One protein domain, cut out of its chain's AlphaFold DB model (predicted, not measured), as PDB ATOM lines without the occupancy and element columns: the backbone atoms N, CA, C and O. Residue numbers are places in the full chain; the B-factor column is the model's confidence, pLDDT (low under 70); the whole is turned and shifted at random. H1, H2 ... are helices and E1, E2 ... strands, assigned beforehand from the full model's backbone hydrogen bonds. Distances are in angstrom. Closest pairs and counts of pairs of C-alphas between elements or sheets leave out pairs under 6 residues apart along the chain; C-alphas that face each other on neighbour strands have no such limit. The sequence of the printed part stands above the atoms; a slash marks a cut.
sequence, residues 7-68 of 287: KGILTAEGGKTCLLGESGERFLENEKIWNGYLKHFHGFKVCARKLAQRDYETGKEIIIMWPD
ATOM      1  N   LYS A   7      31.195  31.522  25.104       96.00
ATOM      2  CA  LYS A   7      30.894  30.919  26.402       96.00
ATOM      3  C   LYS A   7      30.554  29.451  26.221       96.00
ATOM      4  O   LYS A   7      29.861  29.096  25.273       96.00
ATOM      5  N   GLY A   8      31.031  28.614  27.130       96.69
ATOM      6  CA  GLY A   8      30.746  27.186  27.094       96.69
ATOM      7  C   GLY A   8      31.550  26.407  28.120       96.69
ATOM      8  O   GLY A   8      32.340  26.976  28.873       96.69
ATOM      9  N   ILE A   9      31.343  25.097  28.144       97.31
ATOM     10  CA  ILE A   9      32.132  24.167  28.952       97.31
ATOM     11  C   ILE A   9      33.406  23.823  28.178       97.31
ATOM     12  O   ILE A   9      33.327  23.436  27.010       97.31
ATOM     13  N   LEU A  10      34.578  23.981  28.801       97.50
ATOM     14  CA  LEU A  10      35.840  23.570  28.182       97.50
ATOM     15  C   LEU A  10      35.947  22.045  28.174       97.50
ATOM     16  O   LEU A  10      36.093  21.426  29.229       97.50
ATOM     17  N   THR A  11      35.934  21.461  26.983       95.00
ATOM     18  CA  THR A  11      35.894  20.010  26.783       95.00
ATOM     19  C   THR A  11      37.095  19.551  25.964       95.00
ATOM     20  O   THR A  11      37.524  20.239  25.032       95.00
ATOM     21  N   ALA A  12      37.631  18.378  26.303       91.62
ATOM     22  CA  ALA A  12      38.650  17.680  25.529       91.62
ATOM     23  C   ALA A  12      38.177  16.251  25.211       91.62
ATOM     24  O   ALA A  12      38.117  15.400  26.094       91.62
ATOM     25  N   GLU A  13      37.856  15.979  23.945       84.06
ATOM     26  CA  GLU A  13      37.373  14.673  23.471       84.06
ATOM     27  C   GLU A  13      38.157  14.237  22.231       84.06
ATOM     28  O   GLU A  13      38.330  15.008  21.287       84.06
ATOM     29  N   GLY A  14      38.650  12.994  22.221       77.38
ATOM     30  CA  GLY A  14      39.365  12.440  21.063       77.38
ATOM     31  C   GLY A  14      40.614  13.235  20.654       77.38
ATOM     32  O   GLY A  14      40.950  13.284  19.475       77.38
ATOM     33  N   GLY A  15      41.267  13.910  21.608       77.94
ATOM     34  CA  GLY A  15      42.437  14.763  21.358       77.94
ATOM     35  C   GLY A  15      42.116  16.145  20.776       77.94
ATOM     36  O   GLY A  15      43.039  16.919  20.530       77.94
ATOM     37  N   LYS A  16      40.836  16.483  20.582       87.19
ATOM     38  CA  LYS A  16      40.388  17.816  20.165       87.19
ATOM     39  C   LYS A  16      39.803  18.575  21.346       87.19
ATOM     40  O   LYS A  16      39.100  18.005  22.179       87.19
ATOM     41  N   THR A  17      40.081  19.871  21.400       93.62
ATOM     42  CA  THR A  17      39.609  20.762  22.462       93.62
ATOM     43  C   THR A  17      38.642  21.787  21.898       93.62
ATOM     44  O   THR A  17      38.945  22.408  20.882       93.62
ATOM     45  N   CYS A  18      37.511  22.001  22.561       95.06
ATOM     46  CA  CYS A  18      36.527  23.007  22.166       95.06
ATOM     47  C   CYS A  18      35.805  23.592  23.386       95.06
ATOM     48  O   CYS A  18      35.875  23.043  24.487       95.06
ATOM     49  N   LEU A  19      35.070  24.685  23.177       96.50
ATOM     50  CA  LEU A  19      34.031  25.120  24.110       96.50
ATOM     51  C   LEU A  19      32.677  24.602  23.638       96.50
ATOM     52  O   LEU A  19      32.244  24.953  22.541       96.50
ATOM     53  N   LEU A  20      32.021  23.794  24.468       96.25
ATOM     54  CA  LEU A  20      30.664  23.319  24.219       96.25
ATOM     55  C   LEU A  20      29.653  24.356  24.726       96.25
ATOM     56  O   LEU A  20      29.573  24.610  25.931       96.25
ATOM     57  N   GLY A  21      28.923  24.979  23.803       94.62
ATOM     58  CA  GLY A  21      27.848  25.928  24.083       94.62
ATOM     59  C   GLY A  21      26.610  25.258  24.682       94.62
ATOM     60  O   GLY A  21      26.448  24.040  24.618       94.62
ATOM     61  N   GLU A  22      25.709  26.063  25.247       90.25
ATOM     62  CA  GLU A  22      24.474  25.568  25.880       90.25
ATOM     63  C   GLU A  22      23.538  24.871  24.879       90.25
ATOM     64  O   GLU A  22      22.871  23.904  25.238       90.25
ATOM     65  N   SER A  23      23.549  25.297  23.611       89.62
ATOM     66  CA  SER A  23      22.763  24.695  22.523       89.62
ATOM     67  C   SER A  23      23.482  23.533  21.819       89.62
ATOM     68  O   SER A  23      23.028  23.066  20.778       89.62
ATOM     69  N   GLY A  24      24.628  23.081  22.345       89.81
ATOM     70  CA  GLY A  24      25.448  22.026  21.743       89.81
ATOM     71  C   GLY A  24      26.413  22.499  20.649       89.81
ATOM     72  O   GLY A  24      27.090  21.669  20.042       89.81
ATOM     73  N   GLU A  25      26.521  23.807  20.391       93.38
ATOM     74  CA  GLU A  25      27.508  24.332  19.442       93.38
ATOM     75  C   GLU A  25      28.939  24.090  19.942       93.38
ATOM     76  O   GLU A  25      29.223  24.180  21.137       93.38
ATOM     77  N   ARG A  26      29.873  23.833  19.022       94.25
ATOM     78  CA  ARG A  26      31.302  23.712  19.340       94.25
ATOM     79  C   ARG A  26      32.051  24.949  18.866       94.25
ATOM     80  O   ARG A  26      32.217  25.165  17.667       94.25
ATOM     81  N   PHE A  27      32.547  25.750  19.803       94.69
ATOM     82  CA  PHE A  27      33.388  26.905  19.498       94.69
ATOM     83  C   PHE A  27      34.876  26.558  19.617       94.69
ATOM     84  O   PHE A  27      35.274  25.740  20.448       94.69
ATOM     85  N   LEU A  28      35.709  27.241  18.822       93.25
ATOM     86  CA  LEU A  28      37.179  27.200  18.892       93.25
ATOM     87  C   LEU A  28      37.819  25.813  18.659       93.25
ATOM     88  O   LEU A  28      38.977  25.618  19.006       93.25
ATOM     89  N   GLU A  29      37.113  24.870  18.027       91.69
ATOM     90  CA  GLU A  29      37.575  23.480  17.823       91.69
ATOM     91  C   GLU A  29      38.893  23.358  17.026       91.69
ATOM     92  O   GLU A  29      39.649  22.408  17.205       91.69
ATOM     93  N   ASN A  30      39.193  24.339  16.167       89.06
ATOM     94  CA  ASN A  30      40.404  24.377  15.334       89.06
ATOM     95  C   ASN A  30      41.484  25.340  15.864       89.06
ATOM     96  O   ASN A  30      42.459  25.639  15.158       89.06
ATOM     97  N   GLU A  31      41.295  25.870  17.072       92.19
ATOM     98  CA  GLU A  31      42.214  26.808  17.711       92.19
ATOM     99  C   GLU A  31      43.119  26.097  18.718       92.19
ATOM    100  O   GLU A  31      42.755  25.087  19.320       92.19
ATOM    101  N   LYS A  32      44.321  26.644  18.923       92.88
ATOM    102  CA  LYS A  32      45.233  26.141  19.951       92.88
ATOM    103  C   LYS A  32      44.757  26.620  21.320       92.88
ATOM    104  O   LYS A  32      44.841  27.808  21.629       92.88
ATOM    105  N   ILE A  33      44.301  25.687  22.152       95.44
ATOM    106  CA  ILE A  33      44.009  25.946  23.564       95.44
ATOM    107  C   ILE A  33      45.244  25.608  24.392       95.44
ATOM    108  O   ILE A  33      45.789  24.512  24.306       95.44
ATOM    109  N   TRP A  34      45.709  26.565  25.193       96.69
ATOM    110  CA  TRP A  34      46.870  26.359  26.051       96.69
ATOM    111  C   TRP A  34      46.592  25.296  27.123       96.69
ATOM    112  O   TRP A  34      45.574  25.352  27.817       96.69
ATOM    113  N   ASN A  35      47.528  24.360  27.307       95.56
ATOM    114  CA  ASN A  35      47.395  23.246  28.253       95.56
ATOM    115  C   ASN A  35      47.158  23.697  29.700       95.56
ATOM    116  O   ASN A  35      46.477  22.999  30.451       95.56
ATOM    117  N   GLY A  36      47.656  24.876  30.089       96.88
ATOM    118  CA  GLY A  36      47.362  25.460  31.397       96.88
ATOM    119  C   GLY A  36      45.860  25.656  31.638       96.88
ATOM    120  O   GLY A  36      45.387  25.412  32.745       96.88
ATOM    121  N   TYR A  37      45.082  25.999  30.609       97.75
ATOM    122  CA  TYR A  37      43.626  26.084  30.732       97.75
ATOM    123  C   TYR A  37      42.975  24.715  30.844       97.75
ATOM    124  O   TYR A  37      42.133  24.530  31.712       97.75
ATOM    125  N   LEU A  38      43.386  23.740  30.033       96.38
ATOM    126  CA  LEU A  38      42.843  22.379  30.117       96.38
ATOM    127  C   LEU A  38      43.083  21.777  31.506       96.38
ATOM    128  O   LEU A  38      42.182  21.197  32.099       96.38
ATOM    129  N   LYS A  39      44.272  21.994  32.072       96.81
ATOM    130  CA  LYS A  39      44.646  21.500  33.401       96.81
ATOM    131  C   LYS A  39      43.744  22.018  34.525       96.81
ATOM    132  O   LYS A  39      43.519  21.291  35.487       96.81
ATOM    133  N   HIS A  40      43.266  23.260  34.431       97.56
ATOM    134  CA  HIS A  40      42.550  23.925  35.532       97.56
ATOM    135  C   HIS A  40      41.064  24.162  35.268       97.56
ATOM    136  O   HIS A  40      40.305  24.295  36.221       97.56
ATOM    137  N   PHE A  41      40.647  24.232  34.004       97.31
ATOM    138  CA  PHE A  41      39.302  24.641  33.599       97.31
ATOM    139  C   PHE A  41      38.557  23.580  32.779       97.31
ATOM    140  O   PHE A  41      37.413  23.821  32.399       97.31
ATOM    141  N   HIS A  42      39.143  22.408  32.513       96.44
ATOM    142  CA  HIS A  42      38.417  21.321  31.853       96.44
ATOM    143  C   HIS A  42      37.171  20.910  32.656       96.44
ATOM    144  O   HIS A  42      37.244  20.698  33.866       96.44
ATOM    145  N   GLY A  43      36.028  20.811  31.976       96.25
ATOM    146  CA  GLY A  43      34.722  20.539  32.575       96.25
ATOM    147  C   GLY A  43      34.056  21.750  33.241       96.25
ATOM    148  O   GLY A  43      32.936  21.623  33.730       96.25
ATOM    149  N   PHE A  44      34.693  22.925  33.247       96.69
ATOM    150  CA  PHE A  44      34.122  24.147  33.817       96.69
ATOM    151  C   PHE A  44      33.564  25.076  32.741       96.69
ATOM    152  O   PHE A  44      34.062  25.132  31.613       96.69
ATOM    153  N   LYS A  45      32.544  25.855  33.123       97.25
ATOM    154  CA  LYS A  45      32.022  26.946  32.301       97.25
ATOM    155  C   LYS A  45      33.034  28.090  32.262       97.25
ATOM    156  O   LYS A  45      33.422  28.635  33.300       97.25
ATOM    157  N   VAL A  46      33.449  28.457  31.059       97.88
ATOM    158  CA  VAL A  46      34.438  29.504  30.812       97.88
ATOM    159  C   VAL A  46      33.945  30.479  29.754       97.88
ATOM    160  O   VAL A  46      33.111  30.161  28.904       97.88
ATOM    161  N   CYS A  47      34.504  31.679  29.811       97.44
ATOM    162  CA  CYS A  47      34.496  32.635  28.723       97.44
ATOM    163  C   CYS A  47      35.818  32.543  27.952       97.44
ATOM    164  O   CYS A  47      36.869  32.258  28.535       97.44
ATOM    165  N   ALA A  48      35.782  32.835  26.656       97.31
ATOM    166  CA  ALA A  48      36.974  32.944  25.829       97.31
ATOM    167  C   ALA A  48      36.847  34.040  24.776       97.31
ATOM    168  O   ALA A  48      35.755  34.324  24.284       97.31
ATOM    169  N   ARG A  49      37.981  34.620  24.382       96.62
ATOM    170  CA  ARG A  49      38.067  35.507  23.214       96.62
ATOM    171  C   ARG A  49      39.428  35.403  22.545       96.62
ATOM    172  O   ARG A  49      40.397  34.942  23.151       96.62
ATOM    173  N   LYS A  50      39.497  35.875  21.302       96.06
ATOM    174  CA  LYS A  50      40.757  36.020  20.574       96.06
ATOM    175  C   LYS A  50      41.487  37.287  21.019       96.06
ATOM    176  O   LYS A  50      40.864  38.317  21.289       96.06
ATOM    177  N   LEU A  51      42.803  37.188  21.129       94.75
ATOM    178  CA  LEU A  51      43.715  38.301  21.348       94.75
ATOM    179  C   LEU A  51      44.385  38.690  20.028       94.75
ATOM    180  O   LEU A  51      44.582  37.846  19.161       94.75
ATOM    181  N   ALA A  52      44.781  39.958  19.900       93.12
ATOM    182  CA  ALA A  52      45.514  40.433  18.725       93.12
ATOM    183  C   ALA A  52      46.924  39.816  18.625       93.12
ATOM    184  O   ALA A  52      47.505  39.734  17.542       93.12
ATOM    185  N   GLN A  53      47.476  39.384  19.761       94.00
ATOM    186  CA  GLN A  53      48.738  38.663  19.848       94.00
ATOM    187  C   GLN A  53      48.672  37.317  19.138       94.00
ATOM    188  O   GLN A  53      47.652  36.626  19.164       94.00
ATOM    189  N   ARG A  54      49.808  36.911  18.571       94.88
ATOM    190  CA  ARG A  54      49.942  35.643  17.860       94.88
ATOM    191  C   ARG A  54      50.785  34.652  18.638       94.88
ATOM    192  O   ARG A  54      51.787  35.011  19.255       94.88
ATOM    193  N   ASP A  55      50.382  33.394  18.572       95.00
ATOM    194  CA  ASP A  55      51.202  32.283  19.021       95.00
ATOM    195  C   ASP A  55      52.377  32.097  18.056       95.00
ATOM    196  O   ASP A  55      52.193  32.004  16.843       95.00
ATOM    197  N   TYR A  56      53.592  32.024  18.593       94.50
ATOM    198  CA  TYR A  56      54.805  31.938  17.781       94.50
ATOM    199  C   TYR A  56      55.005  30.586  17.100       94.50
ATOM    200  O   TYR A  56      55.811  30.500  16.177       94.50
ATOM    201  N   GLU A  57      54.328  29.538  17.563       92.25
ATOM    202  CA  GLU A  57      54.413  28.211  16.948       92.25
ATOM    203  C   GLU A  57      53.424  28.060  15.793       92.25
ATOM    204  O   GLU A  57      53.777  27.540  14.740       92.25
ATOM    205  N   THR A  58      52.186  28.520  15.979       92.50
ATOM    206  CA  THR A  58      51.113  28.324  14.991       92.50
ATOM    207  C   THR A  58      50.859  29.535  14.095       92.50
ATOM    208  O   THR A  58      50.174  29.407  13.083       92.50
ATOM    209  N   GLY A  59      51.344  30.724  14.465       93.44
ATOM    210  CA  GLY A  59      51.058  31.988  13.775       93.44
ATOM    211  C   GLY A  59      49.606  32.475  13.903       93.44
ATOM    212  O   GLY A  59      49.269  33.526  13.346       93.44
ATOM    213  N   LYS A  60      48.754  31.729  14.623       94.25
ATOM    214  CA  LYS A  60      47.341  32.037  14.878       94.25
ATOM    215  C   LYS A  60      47.184  33.002  16.052       94.25
ATOM    216  O   LYS A  60      48.092  33.160  16.866       94.25
ATOM    217  N   GLU A  61      46.019  33.639  16.138       95.50
ATOM    218  CA  GLU A  61      45.639  34.470  17.283       95.50
ATOM    219  C   GLU A  61      45.615  33.645  18.575       95.50
ATOM    220  O   GLU A  61      45.156  32.500  18.600       95.50
ATOM    221  N   ILE A  62      46.096  34.236  19.665       96.81
ATOM    222  CA  ILE A  62      46.067  33.603  20.981       96.81
ATOM    223  C   ILE A  62      44.635  33.627  21.522       96.81
ATOM    224  O   ILE A  62      43.974  34.665  21.527       96.81
ATOM    225  N   ILE A  63      44.175  32.493  22.048       96.88
ATOM    226  CA  ILE A  63      42.918  32.416  22.795       96.88
ATOM    227  C   ILE A  63      43.192  32.689  24.271       96.88
ATOM    228  O   ILE A  63      43.973  31.973  24.898       96.88
ATOM    229  N   ILE A  64      42.522  33.691  24.837       97.50
ATOM    230  CA  ILE A  64      42.456  33.880  26.289       97.50
ATOM    231  C   ILE A  64      41.178  33.239  26.829       97.50
ATOM    232  O   ILE A  64      40.110  33.411  26.241       97.50
ATOM    233  N   MET A  65      41.292  32.512  27.943       97.69
ATOM    234  CA  MET A  65      40.173  31.861  28.629       97.69
ATOM    235  C   MET A  65      40.158  32.209  30.112       97.69
ATOM    236  O   MET A  65      41.209  32.279  30.750       97.69
ATOM    237  N   TRP A  66      38.964  32.394  30.666       97.69
ATOM    238  CA  TRP A  66      38.764  32.661  32.087       97.69
ATOM    239  C   TRP A  66      37.433  32.069  32.575       97.69
ATOM    240  O   TRP A  66      36.523  31.875  31.768       97.69
ATOM    241  N   PRO A  67      37.289  31.775  33.878       97.00
ATOM    242  CA  PRO A  67      36.032  31.279  34.436       97.00
ATOM    243  C   PRO A  67      34.850  32.226  34.164       97.00
ATOM    244  O   PRO A  67      34.992  33.444  34.286       97.00
ATOM    245  N   ASP A  68      33.677  31.677  33.829       95.81
ATOM    246  CA  ASP A  68      32.438  32.456  33.663       95.81
ATOM    247  C   ASP A  68      31.864  32.820  35.041       95.81
ATOM    248  O   ASP A  68      30.963  32.166  35.566       95.81
TER     249      ASP A  68
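What this domain is: This is residues 7 to 68 of the 287 residues of an uncharacterized protein of Deltaproteobacteria bacterium (UniProt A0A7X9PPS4). Two strand hairpins, E1 with E2 and E3 with E4, join through E1 and E3 into one antiparallel sheet, order E2, E1, E3, E4, curled like part of a barrel; the short helix H1 packs on it beside the strands. The 62 printed residues, mostly strand by class, hold E1, E2, H1, E3, E4 in that order. The whole is compact, with a radius of gyration of the C-alphas of 11.0 A and spans of 31 by 24 by 21 A.

How they stand to each other: E1, residues 7 to 13, forms a hairpin with E2, residues 16 to 20; N 11 and O 18 are 3.0 A apart. H1, residues 35 to 41, is on the sheet at a height of 7.4 A, over none of its strands; its every O i to N i+4 pair is within hydrogen-bond range. The closest C-alphas of H1 and E1 are those of Phe 41 and Leu 10, 6.5 A apart. E3, residues 45 to 54, is antiparallel to E1, with N 8 and O 46 3.1 A apart, and bends by 64 degrees at residue 51. E4, residues 61 to 67, forms a hairpin with E3; N 49 and O 64 are 3.1 A apart.

Where its parts are: E1, 17.7 A long, begins at C-alpha 7 (30.894, 30.919, 26.402). E2 measures 11.9 A, H1 9.8 A and E3 24.6 A. E4, 19.9 A, ends at C-alpha 67 (36.032, 31.279, 34.436).

The domain as a whole: The C-alphas farthest apart, Ser 23 and Tyr 56, are 33.2 A apart. The link from E2 to H1 is long. The printed part has no cut, and no printed residue is under 70 in pLDDT.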